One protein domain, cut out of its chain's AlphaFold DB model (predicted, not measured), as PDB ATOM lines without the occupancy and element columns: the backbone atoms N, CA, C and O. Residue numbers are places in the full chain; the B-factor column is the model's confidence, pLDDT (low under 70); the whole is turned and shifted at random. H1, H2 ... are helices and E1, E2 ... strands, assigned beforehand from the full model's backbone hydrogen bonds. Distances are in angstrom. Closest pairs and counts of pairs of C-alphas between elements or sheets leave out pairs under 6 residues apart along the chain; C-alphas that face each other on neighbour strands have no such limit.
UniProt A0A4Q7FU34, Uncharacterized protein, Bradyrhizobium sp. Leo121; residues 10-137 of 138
ATOM      1  N   ALA A  10     -26.022 117.582 -27.659       47.53
ATOM      2  CA  ALA A  10     -25.519 118.862 -28.173       47.53
ATOM      3  C   ALA A  10     -26.621 119.937 -28.155       47.53
ATOM      4  O   ALA A  10     -26.399 121.058 -27.691       47.53
ATOM      5  N   TRP A  11     -27.847 119.550 -28.524       50.16
ATOM      6  CA  TRP A  11     -29.051 120.378 -28.398       50.16
ATOM      7  C   TRP A  11     -29.338 120.758 -26.939       50.16
ATOM      8  O   TRP A  11     -29.670 121.906 -26.640       50.16
ATOM      9  N   SER A  12     -29.140 119.826 -26.003       52.00
ATOM     10  CA  SER A  12     -29.290 120.063 -24.560       52.00
ATOM     11  C   SER A  12     -28.279 121.088 -24.012       52.00
ATOM     12  O   SER A  12     -28.635 121.979 -23.228       52.00
ATOM     13  N   ARG A  13     -27.024 121.038 -24.476       53.44
ATOM     14  CA  ARG A  13     -25.969 121.992 -24.095       53.44
ATOM     15  C   ARG A  13     -26.205 123.398 -24.656       53.44
ATOM     16  O   ARG A  13     -26.075 124.363 -23.904       53.44
ATOM     17  N   ILE A  14     -26.647 123.527 -25.908       57.12
ATOM     18  CA  ILE A  14     -27.012 124.817 -26.532       57.12
ATOM     19  C   ILE A  14     -28.212 125.455 -25.815       57.12
ATOM     20  O   ILE A  14     -28.195 126.640 -25.468       57.12
ATOM     21  N   LYS A  15     -29.229 124.655 -25.476       57.25
ATOM     22  CA  LYS A  15     -30.400 125.100 -24.700       57.25
ATOM     23  C   LYS A  15     -30.021 125.579 -23.292       57.25
ATOM     24  O   LYS A  15     -30.621 126.520 -22.764       57.25
ATOM     25  N   SER A  16     -28.997 124.968 -22.700       56.75
ATOM     26  CA  SER A  16     -28.445 125.345 -21.393       56.75
ATOM     27  C   SER A  16     -27.614 126.633 -21.463       56.75
ATOM     28  O   SER A  16     -27.783 127.508 -20.615       56.75
ATOM     29  N   LEU A  17     -26.815 126.813 -22.517       57.41
ATOM     30  CA  LEU A  17     -26.085 128.054 -22.817       57.41
ATOM     31  C   LEU A  17     -27.028 129.236 -23.069       57.41
ATOM     32  O   LEU A  17     -26.812 130.318 -22.536       57.41
ATOM     33  N   ARG A  18     -28.154 129.025 -23.756       58.00
ATOM     34  CA  ARG A  18     -29.242 130.016 -23.859       58.00
ATOM     35  C   ARG A  18     -29.882 130.379 -22.529       58.00
ATOM     36  O   ARG A  18     -30.286 131.518 -22.305       58.00
ATOM     37  N   LYS A  19     -30.075 129.390 -21.654       56.22
ATOM     38  CA  LYS A  19     -30.620 129.614 -20.310       56.22
ATOM     39  C   LYS A  19     -29.629 130.408 -19.451       56.22
ATOM     40  O   LYS A  19     -30.059 131.235 -18.656       56.22
ATOM     41  N   LEU A  20     -28.327 130.223 -19.675       55.06
ATOM     42  CA  LEU A  20     -27.265 131.047 -19.101       55.06
ATOM     43  C   LEU A  20     -27.246 132.461 -19.708       55.06
ATOM     44  O   LEU A  20     -27.171 133.429 -18.965       55.06
ATOM     45  N   TYR A  21     -27.450 132.598 -21.020       58.69
ATOM     46  CA  TYR A  21     -27.623 133.883 -21.710       58.69
ATOM     47  C   TYR A  21     -28.817 134.681 -21.154       58.69
ATOM     48  O   TYR A  21     -28.709 135.874 -20.898       58.69
ATOM     49  N   ARG A  22     -29.931 134.005 -20.831       56.72
ATOM     50  CA  ARG A  22     -31.064 134.566 -20.062       56.72
ATOM     51  C   ARG A  22     -30.692 135.053 -18.659       56.72
ATOM     52  O   ARG A  22     -31.349 135.954 -18.155       56.72
ATOM     53  N   LYS A  23     -29.678 134.456 -18.032       53.66
ATOM     54  CA  LYS A  23     -29.168 134.856 -16.714       53.66
ATOM     55  C   LYS A  23     -28.213 136.054 -16.817       53.66
ATOM     56  O   LYS A  23     -28.226 136.895 -15.933       53.66
ATOM     57  N   VAL A  24     -27.459 136.157 -17.916       53.47
ATOM     58  CA  VAL A  24     -26.608 137.314 -18.269       53.47
ATOM     59  C   VAL A  24     -27.445 138.518 -18.724       53.47
ATOM     60  O   VAL A  24     -27.110 139.650 -18.418       53.47
ATOM     61  N   LEU A  25     -28.612 138.298 -19.340       52.97
ATOM     62  CA  LEU A  25     -29.605 139.345 -19.636       52.97
ATOM     63  C   LEU A  25     -30.170 140.051 -18.382       52.97
ATOM     64  O   LEU A  25     -30.971 140.969 -18.533       52.97
ATOM     65  N   ALA A  26     -29.786 139.645 -17.167       53.94
ATOM     66  CA  ALA A  26     -30.025 140.409 -15.942       53.94
ATOM     67  C   ALA A  26     -29.090 141.631 -15.793       53.94
ATOM     68  O   ALA A  26     -29.311 142.448 -14.903       53.94
ATOM     69  N   GLU A  27     -28.068 141.769 -16.643       59.22
ATOM     70  CA  GLU A  27     -27.177 142.932 -16.686       59.22
ATOM     71  C   GLU A  27     -27.816 144.096 -17.466       59.22
ATOM     72  O   GLU A  27     -28.319 143.912 -18.575       59.22
ATOM     73  N   ASP A  28     -27.776 145.313 -16.911       72.94
ATOM     74  CA  ASP A  28     -28.322 146.543 -17.522       72.94
ATOM     75  C   ASP A  28     -27.328 147.209 -18.499       72.94
ATOM     76  O   ASP A  28     -27.130 148.425 -18.520       72.94
ATOM     77  N   THR A  29     -26.635 146.402 -19.304       88.44
ATOM     78  CA  THR A  29     -25.713 146.911 -20.330       88.44
ATOM     79  C   THR A  29     -26.480 147.340 -21.582       88.44
ATOM     80  O   THR A  29     -27.589 146.874 -21.868       88.44
ATOM     81  N   SER A  30     -25.903 148.243 -22.376       90.00
ATOM     82  CA  SER A  30     -26.447 148.609 -23.692       90.00
ATOM     83  C   SER A  30     -26.587 147.396 -24.619       90.00
ATOM     84  O   SER A  30     -27.582 147.263 -25.326       90.00
ATOM     85  N   GLU A  31     -25.637 146.470 -24.553       89.75
ATOM     86  CA  GLU A  31     -25.581 145.228 -25.313       89.75
ATOM     87  C   GLU A  31     -26.747 144.305 -24.959       89.75
ATOM     88  O   GLU A  31     -27.454 143.835 -25.854       89.75
ATOM     89  N   ALA A  32     -26.989 144.086 -23.664       87.19
ATOM     90  CA  ALA A  32     -28.092 143.256 -23.191       87.19
ATOM     91  C   ALA A  32     -29.458 143.854 -23.560       87.19
ATOM     92  O   ALA A  32     -30.364 143.123 -23.975       87.19
ATOM     93  N   ARG A  33     -29.606 145.183 -23.462       91.19
ATOM     94  CA  ARG A  33     -30.838 145.887 -23.851       91.19
ATOM     95  C   ARG A  33     -31.102 145.804 -25.352       91.19
ATOM     96  O   ARG A  33     -32.202 145.408 -25.731       91.19
ATOM     97  N   GLY A  34     -30.107 146.094 -26.191       92.31
ATOM     98  CA  GLY A  34     -30.263 146.030 -27.647       92.31
ATOM     99  C   GLY A  34     -30.563 144.613 -28.139       92.31
ATOM    100  O   GLY A  34     -31.430 144.395 -28.982       92.31
ATOM    101  N   LEU A  35     -29.918 143.607 -27.547       91.88
ATOM    102  CA  LEU A  35     -30.217 142.203 -27.823       91.88
ATOM    103  C   LEU A  35     -31.654 141.816 -27.436       91.88
ATOM    104  O   LEU A  35     -32.322 141.110 -28.194       91.88
ATOM    105  N   ARG A  36     -32.130 142.252 -26.262       91.19
ATOM    106  CA  ARG A  36     -33.505 141.989 -25.812       91.19
ATOM    107  C   ARG A  36     -34.516 142.640 -26.748       91.19
ATOM    108  O   ARG A  36     -35.424 141.957 -27.213       91.19
ATOM    109  N   LEU A  37     -34.308 143.916 -27.072       94.69
ATOM    110  CA  LEU A  37     -35.155 144.654 -28.004       94.69
ATOM    111  C   LEU A  37     -35.227 143.948 -29.360       94.69
ATOM    112  O   LEU A  37     -36.321 143.696 -29.858       94.69
ATOM    113  N   MET A  38     -34.077 143.584 -29.926       95.56
ATOM    114  CA  MET A  38     -33.998 142.851 -31.188       95.56
ATOM    115  C   MET A  38     -34.821 141.567 -31.133       95.56
ATOM    116  O   MET A  38     -35.704 141.366 -31.966       95.56
ATOM    117  N   ARG A  39     -34.601 140.744 -30.105       93.62
ATOM    118  CA  ARG A  39     -35.298 139.471 -29.929       93.62
ATOM    119  C   ARG A  39     -36.812 139.645 -29.796       93.62
ATOM    120  O   ARG A  39     -37.560 138.857 -30.374       93.62
ATOM    121  N   ASP A  40     -37.261 140.664 -29.069       93.94
ATOM    122  CA  ASP A  40     -38.683 140.966 -28.876       93.94
ATOM    123  C   ASP A  40     -39.371 141.409 -30.174       93.94
ATOM    124  O   ASP A  40     -40.583 141.237 -30.308       93.94
ATOM    125  N   ARG A  41     -38.609 141.942 -31.138       96.75
ATOM    126  CA  ARG A  41     -39.097 142.370 -32.461       96.75
ATOM    127  C   ARG A  41     -39.032 141.284 -33.537       96.75
ATOM    128  O   ARG A  41     -39.547 141.500 -34.631       96.75
ATOM    129  N   LEU A  42     -38.424 140.133 -33.255       96.69
ATOM    130  CA  LEU A  42     -38.439 138.992 -34.170       96.69
ATOM    131  C   LEU A  42     -39.805 138.300 -34.161       96.69
ATOM    132  O   LEU A  42     -40.420 138.151 -33.094       96.69
ATOM    133  N   SER A  43     -40.227 137.816 -35.335       97.12
ATOM    134  CA  SER A  43     -41.334 136.861 -35.442       97.12
ATOM    135  C   SER A  43     -41.011 135.569 -34.670       97.12
ATOM    136  O   SER A  43     -39.841 135.330 -34.351       97.12
ATOM    137  N   PRO A  44     -42.007 134.722 -34.349       95.81
ATOM    138  CA  PRO A  44     -41.754 133.442 -33.686       95.81
ATOM    139  C   PRO A  44     -40.695 132.593 -34.407       95.81
ATOM    140  O   PRO A  44     -39.720 132.190 -33.775       95.81
ATOM    141  N   ASP A  45     -40.813 132.441 -35.727       96.06
ATOM    142  CA  ASP A  45     -39.885 131.643 -36.540       96.06
ATOM    143  C   ASP A  45     -38.484 132.265 -36.584       96.06
ATOM    144  O   ASP A  45     -37.481 131.581 -36.402       96.06
ATOM    145  N   GLN A  46     -38.388 133.588 -36.756       97.25
ATOM    146  CA  GLN A  46     -37.101 134.296 -36.724       97.25
ATOM    147  C   GLN A  46     -36.432 134.171 -35.357       97.25
ATOM    148  O   GLN A  46     -35.210 134.072 -35.260       97.25
ATOM    149  N   ARG A  47     -37.223 134.179 -34.283       95.00
ATOM    150  CA  ARG A  47     -36.725 134.015 -32.920       95.00
ATOM    151  C   ARG A  47     -36.196 132.609 -32.694       95.00
ATOM    152  O   ARG A  47     -35.143 132.494 -32.076       95.00
ATOM    153  N   GLU A  48     -36.881 131.588 -33.201       92.38
ATOM    154  CA  GLU A  48     -36.422 130.196 -33.170       92.38
ATOM    155  C   GLU A  48     -35.145 130.002 -33.999       92.38
ATOM    156  O   GLU A  48     -34.192 129.403 -33.514       92.38
ATOM    157  N   GLN A  49     -35.054 130.595 -35.191       93.06
ATOM    158  CA  GLN A  49     -33.824 130.588 -35.991       93.06
ATOM    159  C   GLN A  49     -32.665 131.272 -35.261       93.06
ATOM    160  O   GLN A  49     -31.575 130.700 -35.143       93.06
ATOM    161  N   PHE A  50     -32.903 132.490 -34.755       91.31
ATOM    162  CA  PHE A  50     -31.897 133.281 -34.046       91.31
ATOM    163  C   PHE A  50     -31.435 132.573 -32.793       91.31
ATOM    164  O   PHE A  50     -30.256 132.605 -32.442       91.31
ATOM    165  N   ASP A  51     -32.380 131.925 -32.130       85.94
ATOM    166  CA  ASP A  51     -32.051 130.921 -31.175       85.94
ATOM    167  C   ASP A  51     -31.128 129.886 -31.845       85.94
ATOM    168  O   ASP A  51     -29.907 129.934 -31.692       85.94
ATOM    169  N   ASP A  52     -31.630 128.918 -32.570       86.31
ATOM    170  CA  ASP A  52     -30.875 127.698 -32.856       86.31
ATOM    171  C   ASP A  52     -29.545 127.893 -33.585       86.31
ATOM    172  O   ASP A  52     -28.611 127.129 -33.343       86.31
ATOM    173  N   SER A  53     -29.404 128.969 -34.353       83.44
ATOM    174  CA  SER A  53     -28.250 129.209 -35.222       83.44
ATOM    175  C   SER A  53     -27.537 130.552 -35.029       83.44
ATOM    176  O   SER A  53     -26.565 130.829 -35.731       83.44
ATOM    177  N   GLY A  54     -28.000 131.424 -34.124       87.50
ATOM    178  CA  GLY A  54     -27.424 132.769 -33.970       87.50
ATOM    179  C   GLY A  54     -27.615 133.674 -35.198       87.50
ATOM    180  O   GLY A  54     -26.904 134.669 -35.359       87.50
ATOM    181  N   CYS A  55     -28.549 133.328 -36.084       94.38
ATOM    182  CA  CYS A  55     -28.908 134.085 -37.278       94.38
ATOM    183  C   CYS A  55     -30.408 133.947 -37.558       94.38
ATOM    184  O   CYS A  55     -31.039 133.018 -37.069       94.38
ATOM    185  N   PHE A  56     -30.988 134.854 -38.332       96.94
ATOM    186  CA  PHE A  56     -32.380 134.735 -38.769       96.94
ATOM    187  C   PHE A  56     -32.542 135.216 -40.205       96.94
ATOM    188  O   PHE A  56     -31.697 135.944 -40.737       96.94
ATOM    189  N   GLU A  57     -33.625 134.782 -40.832       98.06
ATOM    190  CA  GLU A  57     -33.954 135.118 -42.208       98.06
ATOM    191  C   GLU A  57     -35.010 136.221 -42.285       98.06
ATOM    192  O   GLU A  57     -35.930 136.304 -41.468       98.06
ATOM    193  N   VAL A  58     -34.871 137.083 -43.288       98.31
ATOM    194  CA  VAL A  58     -35.818 138.154 -43.614       98.31
ATOM    195  C   VAL A  58     -36.124 138.120 -45.106       98.31
ATOM    196  O   VAL A  58     -35.313 137.641 -45.904       98.31
ATOM    197  N   VAL A  59     -37.289 138.641 -45.479       98.44
ATOM    198  CA  VAL A  59     -37.709 138.788 -46.876       98.44
ATOM    199  C   VAL A  59     -37.684 140.271 -47.225       98.44
ATOM    200  O   VAL A  59     -38.243 141.084 -46.492       98.44
ATOM    201  N   GLY A  60     -37.011 140.611 -48.321       98.50
ATOM    202  CA  GLY A  60     -36.972 141.965 -48.859       98.50
ATOM    203  C   GLY A  60     -38.363 142.439 -49.271       98.50
ATOM    204  O   GLY A  60     -39.107 141.687 -49.906       98.50
ATOM    205  N   CYS A  61     -38.725 143.667 -48.899       98.56
ATOM    206  CA  CYS A  61     -40.067 144.198 -49.144       98.56
ATOM    207  C   CYS A  61     -40.393 144.468 -50.617       98.56
ATOM    208  O   CYS A  61     -41.571 144.548 -50.957       98.56
ATOM    209  N   ASP A  62     -39.382 144.641 -51.469       98.44
ATOM    210  CA  ASP A  62     -39.547 145.037 -52.870       98.44
ATOM    211  C   ASP A  62     -39.279 143.859 -53.811       98.44
ATOM    212  O   ASP A  62     -40.097 143.519 -54.663       98.44
ATOM    213  N   SER A  63     -38.153 143.172 -53.618       97.62
ATOM    214  CA  SER A  63     -37.713 142.105 -54.516       97.62
ATOM    215  C   SER A  63     -38.236 140.717 -54.138       97.62
ATOM    216  O   SER A  63     -38.143 139.787 -54.942       97.62
ATOM    217  N   GLY A  64     -38.709 140.539 -52.900       97.75
ATOM    218  CA  GLY A  64     -39.049 139.230 -52.335       97.75
ATOM    219  C   GLY A  64     -37.840 138.317 -52.090       97.75
ATOM    220  O   GLY A  64     -38.008 137.150 -51.726       97.75
ATOM    221  N   LYS A  65     -36.608 138.809 -52.278       97.94
ATOM    222  CA  LYS A  65     -35.393 138.040 -51.991       97.94
ATOM    223  C   LYS A  65     -35.282 137.724 -50.510       97.94
ATOM    224  O   LYS A  65     -35.693 138.499 -49.650       97.94
ATOM    225  N   ARG A  66     -34.641 136.597 -50.214       98.38
ATOM    226  CA  ARG A  66     -34.342 136.192 -48.844       98.38
ATOM    227  C   ARG A  66     -32.941 136.614 -48.445       98.38
ATOM    228  O   ARG A  66     -31.987 136.486 -49.220       98.38
ATOM    229  N   TYR A  67     -32.819 137.046 -47.201       98.38
ATOM    230  CA  TYR A  67     -31.558 137.442 -46.598       98.38
ATOM    231  C   TYR A  67     -31.373 136.739 -45.267       98.38
ATOM    232  O   TYR A  67     -32.303 136.679 -44.471       98.38
ATOM    233  N   ARG A  68     -30.162 136.255 -44.998       97.69
ATOM    234  CA  ARG A  68     -29.761 135.727 -43.692       97.69
ATOM    235  C   ARG A  68     -28.895 136.753 -42.973       97.69
ATOM    236  O   ARG A  68     -27.874 137.179 -43.516       97.69
ATOM    237  N   ILE A  69     -29.296 137.127 -41.763       97.38
ATOM    238  CA  ILE A  69     -28.596 138.089 -40.908       97.38
ATOM    239  C   ILE A  69     -27.980 137.334 -39.732       97.38
ATOM    240  O   ILE A  69     -28.692 136.776 -38.897       97.38
ATOM    241  N   TYR A  70     -26.652 137.306 -39.670       94.50
ATOM    242  CA  TYR A  70     -25.889 136.726 -38.566       94.50
ATOM    243  C   TYR A  70     -25.709 137.742 -37.437       94.50
ATOM    244  O   TYR A  70     -25.472 138.928 -37.686       94.50
ATOM    245  N   TYR A  71     -25.761 137.267 -36.191       91.19
ATOM    246  CA  TYR A  71     -25.449 138.091 -35.026       91.19
ATOM    247  C   TYR A  71     -24.026 138.659 -35.094       91.19
ATOM    248  O   TYR A  71     -23.071 137.956 -35.431       91.19
ATOM    249  N   GLY A  72     -23.881 139.921 -34.691       84.06
ATOM    250  CA  GLY A  72     -22.601 140.617 -34.612       84.06
ATOM    251  C   GLY A  72     -22.465 141.746 -35.630       84.06
ATOM    252  O   GLY A  72     -23.316 141.951 -36.489       84.06
ATOM    253  N   THR A  73     -21.373 142.498 -35.503       83.25
ATOM    254  CA  THR A  73     -21.110 143.722 -36.279       83.25
ATOM    255  C   THR A  73     -19.930 143.589 -37.239       83.25
ATOM    256  O   THR A  73     -19.587 144.555 -37.909       83.25
ATOM    257  N   ILE A  74     -19.304 142.407 -37.324       84.81
ATOM    258  CA  ILE A  74     -18.180 142.144 -38.233       84.81
ATOM    259  C   ILE A  74     -18.734 141.839 -39.636       84.81
ATOM    260  O   ILE A  74     -19.378 140.797 -39.813       84.81
ATOM    261  N   PRO A  75     -18.491 142.703 -40.639       83.38
ATOM    262  CA  PRO A  75     -19.047 142.522 -41.969       83.38
ATOM    263  C   PRO A  75     -18.255 141.517 -42.833       83.38
ATOM    264  O   PRO A  75     -17.051 141.347 -42.639       83.38
ATOM    265  N   PRO A  76     -18.903 140.902 -43.843       87.12
ATOM    266  CA  PRO A  76     -20.350 140.906 -44.040       87.12
ATOM    267  C   PRO A  76     -21.054 139.996 -43.015       87.12
ATOM    268  O   PRO A  76     -20.640 138.859 -42.754       87.12
ATOM    269  N   ASN A  77     -22.139 140.509 -42.434       92.69
ATOM    270  CA  ASN A  77     -23.029 139.767 -41.536       92.69
ATOM    271  C   ASN A  77     -24.422 139.540 -42.150       92.69
ATOM    272  O   ASN A  77     -25.182 138.729 -41.633       92.69
ATOM    273  N   VAL A  78     -24.729 140.194 -43.272       97.06
ATOM    274  CA  VAL A  78     -25.945 139.979 -44.060       97.06
ATOM    275  C   VAL A  78     -25.577 139.258 -45.353       97.06
ATOM    276  O   VAL A  78     -24.599 139.624 -46.006       97.06
ATOM    277  N   TYR A  79     -26.356 138.254 -45.747       96.94
ATOM    278  CA  TYR A  79     -26.166 137.541 -47.011       96.94
ATOM    279  C   TYR A  79     -27.489 137.357 -47.746       96.94
ATOM    280  O   TYR A  79     -28.442 136.871 -47.150       96.94
ATOM    281  N   GLU A  80     -27.530 137.664 -49.045       97.19
ATOM    282  CA  GLU A  80     -28.594 137.156 -49.932       97.19
ATOM    283  C   GLU A  80     -28.490 135.623 -49.978       97.19
ATOM    284  O   GLU A  80     -27.380 135.091 -50.113       97.19
ATOM    285  N   ILE A  81     -29.617 134.917 -49.883       95.94
ATOM    286  CA  ILE A  81     -29.680 133.452 -49.979       95.94
ATOM    287  C   ILE A  81     -30.573 133.014 -51.140       95.94
ATOM    288  O   ILE A  81     -31.563 133.671 -51.455       95.94
ATOM    289  N   ASP A  82     -30.210 131.909 -51.793       91.94
ATOM    290  CA  ASP A  82     -31.035 131.305 -52.844       91.94
ATOM    291  C   ASP A  82     -32.182 130.455 -52.275       91.94
ATOM    292  O   ASP A  82     -32.314 130.295 -51.060       91.94
ATOM    293  N   ASP A  83     -33.011 129.881 -53.147       91.81
ATOM    294  CA  ASP A  83     -34.155 129.039 -52.761       91.81
ATOM    295  C   ASP A  83     -33.737 127.784 -51.976       91.81
ATOM    296  O   ASP A  83     -34.465 127.324 -51.095       91.81
ATOM    297  N   ALA A  84     -32.516 127.296 -52.206       91.12
ATOM    298  CA  ALA A  84     -31.911 126.189 -51.472       91.12
ATOM    299  C   ALA A  84     -31.241 126.625 -50.149       91.12
ATOM    300  O   ALA A  84     -30.616 125.804 -49.477       91.12
ATOM    301  N   GLY A  85     -31.334 127.904 -49.771       88.62
ATOM    302  CA  GLY A  85     -30.764 128.459 -48.540       88.62
ATOM    303  C   GLY A  85     -29.247 128.677 -48.584       88.62
ATOM    304  O   GLY A  85     -28.623 128.889 -47.534       88.62
ATOM    305  N   ARG A  86     -28.636 128.621 -49.774       90.81
ATOM    306  CA  ARG A  86     -27.194 128.814 -49.984       90.81
ATOM    307  C   ARG A  86     -26.873 130.301 -50.084       90.81
ATOM    308  O   ARG A  86     -27.580 131.048 -50.754       90.81
ATOM    309  N   LEU A  87     -25.779 130.724 -49.447       92.12
ATOM    310  CA  LEU A  87     -25.367 132.129 -49.464       92.12
ATOM    311  C   LEU A  87     -24.865 132.526 -50.862       92.12
ATOM    312  O   LEU A  87     -24.021 131.837 -51.441       92.12
ATOM    313  N   LYS A  88     -25.354 133.657 -51.378       92.31
ATOM    314  CA  LYS A  88     -25.007 134.202 -52.697       92.31
ATOM    315  C   LYS A  88     -24.096 135.416 -52.624       92.31
ATOM    316  O   LYS A  88     -23.023 135.400 -53.205       92.31
ATOM    317  N   THR A  89     -24.509 136.481 -51.950       93.62
ATOM    318  CA  THR A  89     -23.758 137.747 -51.918       93.62
ATOM    319  C   THR A  89     -23.740 138.272 -50.499       93.62
ATOM    320  O   THR A  89     -24.796 138.410 -49.888       93.62
ATOM    321  N   GLY A  90     -22.544 138.548 -49.979       94.88
ATOM    322  CA  GLY A  90     -22.384 139.221 -48.695       94.88
ATOM    323  C   GLY A  90     -22.662 140.710 -48.845       94.88
ATOM    324  O   GLY A  90     -22.222 141.331 -49.813       94.88
ATOM    325  N   LEU A  91     -23.379 141.280 -47.889       96.38
ATOM    326  CA  LEU A  91     -23.746 142.688 -47.846       96.38
ATOM    327  C   LEU A  91     -23.196 143.315 -46.563       96.38
ATOM    328  O   LEU A  91     -23.261 142.725 -45.483       96.38
ATOM    329  N   CYS A  92     -22.655 144.524 -46.690       95.69
ATOM    330  CA  CYS A  92     -22.274 145.365 -45.562       95.69
ATOM    331  C   CYS A  92     -22.983 146.712 -45.672       95.69
ATOM    332  O   CYS A  92     -22.676 147.519 -46.550       95.69
ATOM    333  N   PHE A  93     -23.918 146.927 -44.758       96.25
ATOM    334  CA  PHE A  93     -24.573 148.195 -44.477       96.25
ATOM    335  C   PHE A  93     -24.946 148.179 -42.997       96.25
ATOM    336  O   PHE A  93     -25.361 147.146 -42.474       96.25
ATOM    337  N   MET A  94     -24.765 149.289 -42.299       94.44
ATOM    338  CA  MET A  94     -25.094 149.391 -40.881       94.44
ATOM    339  C   MET A  94     -25.334 150.853 -40.507       94.44
ATOM    340  O   MET A  94     -24.811 151.741 -41.187       94.44
ATOM    341  N   PRO A  95     -26.108 151.120 -39.444       94.00
ATOM    342  CA  PRO A  95     -26.209 152.462 -38.885       94.00
ATOM    343  C   PRO A  95     -24.830 153.008 -38.487       94.00
ATOM    344  O   PRO A  95     -23.934 152.262 -38.090       94.00
ATOM    345  N   LEU A  96     -24.665 154.328 -38.596       91.56
ATOM    346  CA  LEU A  96     -23.433 155.010 -38.207       91.56
ATOM    347  C   LEU A  96     -23.287 155.055 -36.679       91.56
ATOM    348  O   LEU A  96     -24.250 155.310 -35.960       91.56
ATOM    349  N   GLY A  97     -22.054 154.878 -36.198       89.75
ATOM    350  CA  GLY A  97     -21.703 154.965 -34.778       89.75
ATOM    351  C   GLY A  97     -21.409 153.615 -34.121       89.75
ATOM    352  O   GLY A  97     -21.472 152.557 -34.744       89.75
ATOM    353  N   ARG A  98     -21.039 153.660 -32.835       90.06
ATOM    354  CA  ARG A  98     -20.830 152.463 -32.006       90.06
ATOM    355  C   ARG A  98     -22.151 152.097 -31.345       90.06
ATOM    356  O   ARG A  98     -22.544 152.737 -30.375       90.06
ATOM    357  N   LEU A  99     -22.825 151.096 -31.897       93.81
ATOM    358  CA  LEU A  99     -24.129 150.641 -31.426       93.81
ATOM    359  C   LEU A  99     -24.053 149.195 -30.924       93.81
ATOM    360  O   LEU A  99     -23.244 148.415 -31.439       93.81
ATOM    361  N   PRO A 100     -24.911 148.819 -29.960       94.12
ATOM    362  CA  PRO A 100     -25.117 147.428 -29.584       94.12
ATOM    363  C   PRO A 100     -25.360 146.549 -30.807       94.12
ATOM    364  O   PRO A 100     -26.121 146.905 -31.705       94.12
ATOM    365  N   ALA A 101     -24.761 145.358 -30.826       93.75
ATOM    366  CA  ALA A 101     -24.920 144.432 -31.948       93.75
ATOM    367  C   ALA A 101     -26.396 144.090 -32.225       93.75
ATOM    368  O   ALA A 101     -26.782 143.971 -33.386       93.75
ATOM    369  N   GLY A 102     -27.223 143.984 -31.176       95.25
ATOM    370  CA  GLY A 102     -28.668 143.787 -31.303       95.25
ATOM    371  C   GLY A 102     -29.372 144.925 -32.049       95.25
ATOM    372  O   GLY A 102     -30.169 144.655 -32.943       95.25
ATOM    373  N   ASP A 103     -29.017 146.179 -31.762       96.62
ATOM    374  CA  ASP A 103     -29.595 147.345 -32.442       96.62
ATOM    375  C   ASP A 103     -29.156 147.406 -33.908       96.62
ATOM    376  O   ASP A 103     -29.966 147.699 -34.788       96.62
ATOM    377  N   VAL A 104     -27.891 147.068 -34.193       97.38
ATOM    378  CA  VAL A 104     -27.363 147.013 -35.565       97.38
ATOM    379  C   VAL A 104     -28.152 146.023 -36.417       97.38
ATOM    380  O   VAL A 104     -28.651 146.395 -37.479       97.38
ATOM    381  N   ILE A 105     -28.289 144.772 -35.969       97.19
ATOM    382  CA  ILE A 105     -28.976 143.744 -36.764       97.19
ATOM    383  C   ILE A 105     -30.492 143.967 -36.819       97.19
ATOM    384  O   ILE A 105     -31.123 143.611 -37.813       97.19
ATOM    385  N   LEU A 106     -31.081 144.597 -35.793       97.94
ATOM    386  CA  LEU A 106     -32.483 145.014 -35.829       97.94
ATOM    387  C   LEU A 106     -32.700 146.111 -36.877       97.94
ATOM    388  O   LEU A 106     -33.639 146.019 -37.664       97.94
ATOM    389  N   ALA A 107     -31.822 147.114 -36.934       97.94
ATOM    390  CA  ALA A 107     -31.881 148.150 -37.961       97.94
ATOM    391  C   ALA A 107     -31.709 147.557 -39.369       97.94
ATOM    392  O   ALA A 107     -32.430 147.939 -40.285       97.94
ATOM    393  N   GLN A 108     -30.806 146.584 -39.538       98.25
ATOM    394  CA  GLN A 108     -30.634 145.869 -40.808       98.25
ATOM    395  C   GLN A 108     -31.897 145.095 -41.219       98.25
ATOM    396  O   GLN A 108     -32.295 145.173 -42.381       98.25
ATOM    397  N   LYS A 109     -32.543 144.387 -40.279       98.38
ATOM    398  CA  LYS A 109     -33.835 143.710 -40.495       98.38
ATOM    399  C   LYS A 109     -34.893 144.691 -40.983       98.38
ATOM    400  O   LYS A 109     -35.475 144.466 -42.036       98.38
ATOM    401  N   VAL A 110     -35.115 145.771 -40.229       98.38
ATOM    402  CA  VAL A 110     -36.120 146.789 -40.566       98.38
ATOM    403  C   VAL A 110     -35.834 147.371 -41.945       98.38
ATOM    404  O   VAL A 110     -36.726 147.393 -42.780       98.38
ATOM    405  N   ALA A 111     -34.585 147.744 -42.231       98.44
ATOM    406  CA  ALA A 111     -34.218 148.295 -43.530       98.44
ATOM    407  C   ALA A 111     -34.558 147.341 -44.688       98.44
ATOM    408  O   ALA A 111     -35.122 147.781 -45.680       98.44
ATOM    409  N   LEU A 112     -34.285 146.039 -44.565       98.69
ATOM    410  CA  LEU A 112     -34.635 145.067 -45.609       98.69
ATOM    411  C   LEU A 112     -36.146 144.821 -45.721       98.69
ATOM    412  O   LEU A 112     -36.655 144.647 -46.822       98.69
ATOM    413  N   GLU A 113     -36.870 144.805 -44.606       98.56
ATOM    414  CA  GLU A 113     -38.308 144.508 -44.590       98.56
ATOM    415  C   GLU A 113     -39.200 145.725 -44.866       98.56
ATOM    416  O   GLU A 113     -40.405 145.552 -45.051       98.56
ATOM    417  N   THR A 114     -38.657 146.948 -44.876       98.50
ATOM    418  CA  THR A 114     -39.459 148.169 -45.085       98.50
ATOM    419  C   THR A 114     -38.914 149.128 -46.141       98.50
ATOM    420  O   THR A 114     -39.678 149.952 -46.631       98.50
ATOM    421  N   ASP A 115     -37.619 149.079 -46.467       98.31
ATOM    422  CA  ASP A 115     -36.971 149.974 -47.442       98.31
ATOM    423  C   ASP A 115     -35.751 149.298 -48.101       98.31
ATOM    424  O   ASP A 115     -34.613 149.790 -48.099       98.31
ATOM    425  N   GLU A 116     -35.992 148.101 -48.641       98.69
ATOM    426  CA  GLU A 116     -34.972 147.268 -49.276       98.69
ATOM    427  C   GLU A 116     -34.165 148.020 -50.352       98.69
ATOM    428  O   GLU A 116     -32.929 147.931 -50.319       98.69
ATOM    429  N   PRO A 117     -34.775 148.788 -51.282       98.56
ATOM    430  CA  PRO A 117     -34.012 149.466 -52.328       98.56
ATOM    431  C   PRO A 117     -32.967 150.435 -51.764       98.56
ATOM    432  O   PRO A 117     -31.828 150.468 -52.247       98.56
ATOM    433  N   SER A 118     -33.306 151.186 -50.713       98.19
ATOM    434  CA  SER A 118     -32.374 152.112 -50.063       98.19
ATOM    435  C   SER A 118     -31.264 151.369 -49.322       98.19
ATOM    436  O   SER A 118     -30.095 151.753 -49.438       98.19
ATOM    437  N   ALA A 119     -31.584 150.264 -48.640       98.06
ATOM    438  CA  ALA A 119     -30.589 149.408 -47.991       98.06
ATOM    439  C   ALA A 119     -29.574 148.844 -49.005       98.06
ATOM    440  O   ALA A 119     -28.359 148.934 -48.807       98.06
ATOM    441  N   LEU A 120     -30.053 148.325 -50.139       98.06
ATOM    442  CA  LEU A 120     -29.211 147.756 -51.197       98.06
ATOM    443  C   LEU A 120     -28.417 148.806 -51.986       98.06
ATOM    444  O   LEU A 120     -27.373 148.470 -52.564       98.06
ATOM    445  N   LYS A 121     -28.894 150.053 -52.027       98.25
ATOM    446  CA  LYS A 121     -28.198 151.183 -52.657       98.25
ATOM    447  C   LYS A 121     -26.930 151.566 -51.897       98.25
ATOM    448  O   LYS A 121     -25.930 151.890 -52.533       98.25
ATOM    449  N   VAL A 122     -26.956 151.511 -50.564       97.38
ATOM    450  CA  VAL A 122     -25.798 151.853 -49.715       97.38
ATOM    451  C   VAL A 122     -24.919 150.650 -49.366       97.38
ATOM    452  O   VAL A 122     -23.806 150.824 -48.874       97.38
ATOM    453  N   ALA A 123     -25.399 149.427 -49.603       97.44
ATOM    454  CA  ALA A 123     -24.674 148.215 -49.252       97.44
ATOM    455  C   ALA A 123     -23.422 147.989 -50.114       97.44
ATOM    456  O   ALA A 123     -23.493 147.850 -51.342       97.44
ATOM    457  N   ASN A 124     -22.283 147.812 -49.443       96.75
ATOM    458  CA  ASN A 124     -21.090 147.236 -50.056       96.75
ATOM    459  C   ASN A 124     -21.310 145.736 -50.290       96.75
ATOM    460  O   ASN A 124     -21.829 145.037 -49.415       96.75
ATOM    461  N   ARG A 125     -20.905 145.238 -51.461       95.44
ATOM    462  CA  ARG A 125     -21.116 143.846 -51.885       95.44
ATOM    463  C   ARG A 125     -19.814 143.055 -51.825       95.44
ATOM    464  O   ARG A 125     -18.778 143.525 -52.283       95.44
ATOM    465  N   PHE A 126     -19.896 141.835 -51.310       89.62
ATOM    466  CA  PHE A 126     -18.778 140.911 -51.167       89.62
ATOM    467  C   PHE A 126     -19.111 139.583 -51.837       89.62
ATOM    468  O   PHE A 126     -20.207 139.037 -51.662       89.62
ATOM    469  N   SER A 127     -18.139 139.027 -52.559       83.38
ATOM    470  CA  SER A 127     -18.218 137.642 -53.015       83.38
ATOM    471  C   SER A 127     -18.318 136.709 -51.801       83.38
ATOM    472  O   SER A 127     -17.643 136.943 -50.793       83.38
ATOM    473  N   PRO A 128     -19.143 135.654 -51.857       68.19
ATOM    474  CA  PRO A 128     -19.285 134.720 -50.751       68.19
ATOM    475  C   PRO A 128     -17.953 133.985 -50.568       68.19
ATOM    476  O   PRO A 128     -17.578 133.135 -51.376       68.19
ATOM    477  N   ASN A 129     -17.200 134.333 -49.523       65.88
ATOM    478  CA  ASN A 129     -15.954 133.639 -49.219       65.88
ATOM    479  C   ASN A 129     -16.285 132.222 -48.726       65.88
ATOM    480  O   ASN A 129     -16.814 132.051 -47.627       65.88
ATOM    481  N   ARG A 130     -15.965 131.210 -49.542       57.06
ATOM    482  CA  ARG A 130     -16.259 129.792 -49.271       57.06
ATOM    483  C   ARG A 130     -15.679 129.280 -47.949       57.06
ATOM    484  O   ARG A 130     -16.217 128.316 -47.415       57.06
ATOM    485  N   GLU A 131     -14.636 129.908 -47.411       54.06
ATOM    486  CA  GLU A 131     -14.010 129.497 -46.147       54.06
ATOM    487  C   GLU A 131     -14.768 130.011 -44.912       54.06
ATOM    488  O   GLU A 131     -15.021 129.240 -43.989       54.06
ATOM    489  N   LEU A 132     -15.245 131.263 -44.928       54.47
ATOM    490  CA  LEU A 132     -16.082 131.837 -43.857       54.47
ATOM    491  C   LEU A 132     -17.466 131.171 -43.758       54.47
ATOM    492  O   LEU A 132     -18.079 131.150 -42.693       54.47
ATOM    493  N   LEU A 133     -17.953 130.601 -44.864       54.41
ATOM    494  CA  LEU A 133     -19.196 129.823 -44.901       54.41
ATOM    495  C   LEU A 133     -19.087 128.489 -44.151       54.41
ATOM    496  O   LEU A 133     -20.091 128.001 -43.640       54.41
ATOM    497  N   ARG A 134     -17.886 127.898 -44.081       48.94
ATOM    498  CA  ARG A 134     -17.651 126.621 -43.390       48.94
ATOM    499  C   ARG A 134     -17.512 126.790 -41.879       48.94
ATOM    500  O   ARG A 134     -17.891 125.887 -41.145       48.94
ATOM    501  N   SER A 135     -16.997 127.928 -41.413       46.94
ATOM    502  CA  SER A 135     -16.772 128.192 -39.985       46.94
ATOM    503  C   SER A 135     -18.004 128.700 -39.231       46.94
ATOM    504  O   SER A 135     -18.023 128.637 -38.009       46.94
ATOM    505  N   ARG A 136     -19.040 129.182 -39.934       50.75
ATOM    506  CA  ARG A 136     -20.312 129.653 -39.344       50.75
ATOM    507  C   ARG A 136     -21.425 128.590 -39.319       50.75
ATOM    508  O   ARG A 136     -22.548 128.908 -38.945       50.75
ATOM    509  N   ALA A 137     -21.130 127.365 -39.757       37.31
ATOM    510  CA  ALA A 137     -22.056 126.228 -39.803       37.31
ATOM    511  C   ALA A 137     -21.749 125.148 -38.741       37.31
ATOM    512  O   ALA A 137     -22.259 124.033 -38.849       37.31
TER     513      ALA A 137
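This is residues 10 to 137 of the 138 residues of an uncharacterized protein of Bradyrhizobium sp. Leo121 (UniProt A0A4Q7FU34). A strongly twisted wall of five antiparallel strands has helix H4 running lengthwise over one face, and H2 packs on residues 101 to 106 of H4. H3 sits beside edge strand E1 at the sheet's own level, H1 stands off beyond H2 and H3 at one end of the long axis, H5 grazes the sheet towards the other end, and the last stretch trails from E5 into the short H6. The printed part has 128 residues, with six named helices and five named strands in the order H1 H2 H3 E1 E2 E3 E4 H4 H5 E5 H6, and the class is mixed, helices and strands. The sheet's order is E1 E2 E3 E4 E5. The whole is compact, with a radius of gyration of the C-alphas of 14.7 A, and rounded, spanning 39 by 32 by 26 A.

The sheet holds E1, residues 55 to 59, 13.8 A long; E2, residues 66 to 70, 13.3 A; E3, residues 78 to 81; E4, residues 87 to 92, 14.1 A; and E5, residues 124 to 126. E1 begins at C-alpha 55, (-28.908, 134.085, -37.278). H4, residues 101 to 114, measures 19.9 A. H2 spans residues 30 to 41, 16.6 A, and H3 residues 44 to 53, 14.2 A. H1, residues 10 to 24, is the longest helix, 21.0 A, and begins at C-alpha 10, (-25.519, 118.862, -28.173). H5 holds residues 116 to 122, 10.3 A, and H6 residues 132 to 135, ending at C-alpha 135, (-16.772, 128.192, -39.985).

E1 to E4 form a meander, each strand the antiparallel neighbour of the one before, and E1 and E2, E2 and E3, and E3 and E4 are hairpins. N 58 and O 67 are 2.9 A apart between E1 and E2, N 68 and O 79 2.8 A between E2 and E3, and N 91 and O 78 2.8 A between E3 and E4, each within hydrogen-bond range. E5 is the antiparallel neighbour of E4 at 146 degrees between their directions, with N 126 and O 90 within hydrogen-bond range at 2.8 A. E1 and E5 are the edge strands. H4 and the sheet make two layers, a helix on one face of a sheet: its height over the sheet is 9.2 A, and it lies over E2 and runs along the strands, at 3 degrees to E2 on the local plane. The closest C-alphas of H4 and E2 are those of Ile 105 and Ile 69, 7.0 A apart. H2 touches H4 with residues 101 to 106 of H4 alone, at a shallow tilt of 32 degrees, the same way; their closest C-alphas, of Leu 35 and Gly 102, are 4.1 A apart. H3 stands at the sheet's level, at a height over the sheet of 2.5 A, and its Phe 50 comes closest to Phe 56 of E1, with C-alphas 5.0 A apart. H1 is close to H3 but not clearly touching, the closest C-alphas being those of Arg 18 and Asp 51, 7.9 A apart. H4 and H5 only just touch, and only at the corner, with 3 pairs of C-alphas within 8 A, the closest being Ala 111 and Ala 119 at 5.9 A. H5 only grazes the sheet with residues 116 to 122. H6 is not on the sheet and is only just apart from E4, the closest C-alphas being 8.0 A apart. In H1, H2, H3, H4 and H5 every O i to N i+4 pair is within hydrogen-bond range, while H6 is too short for such a pair and its one O i to N i+3 pair is not within range.

The two C-alphas farthest apart are those of Ser 12 and Lys 121, at 41.9 A. The printed part, residues 10 to 137, has no cut, and no link is long. The mean pLDDT of the printed part is 85.4; residues 10 to 27 and 128 to 137 of the model are under 70.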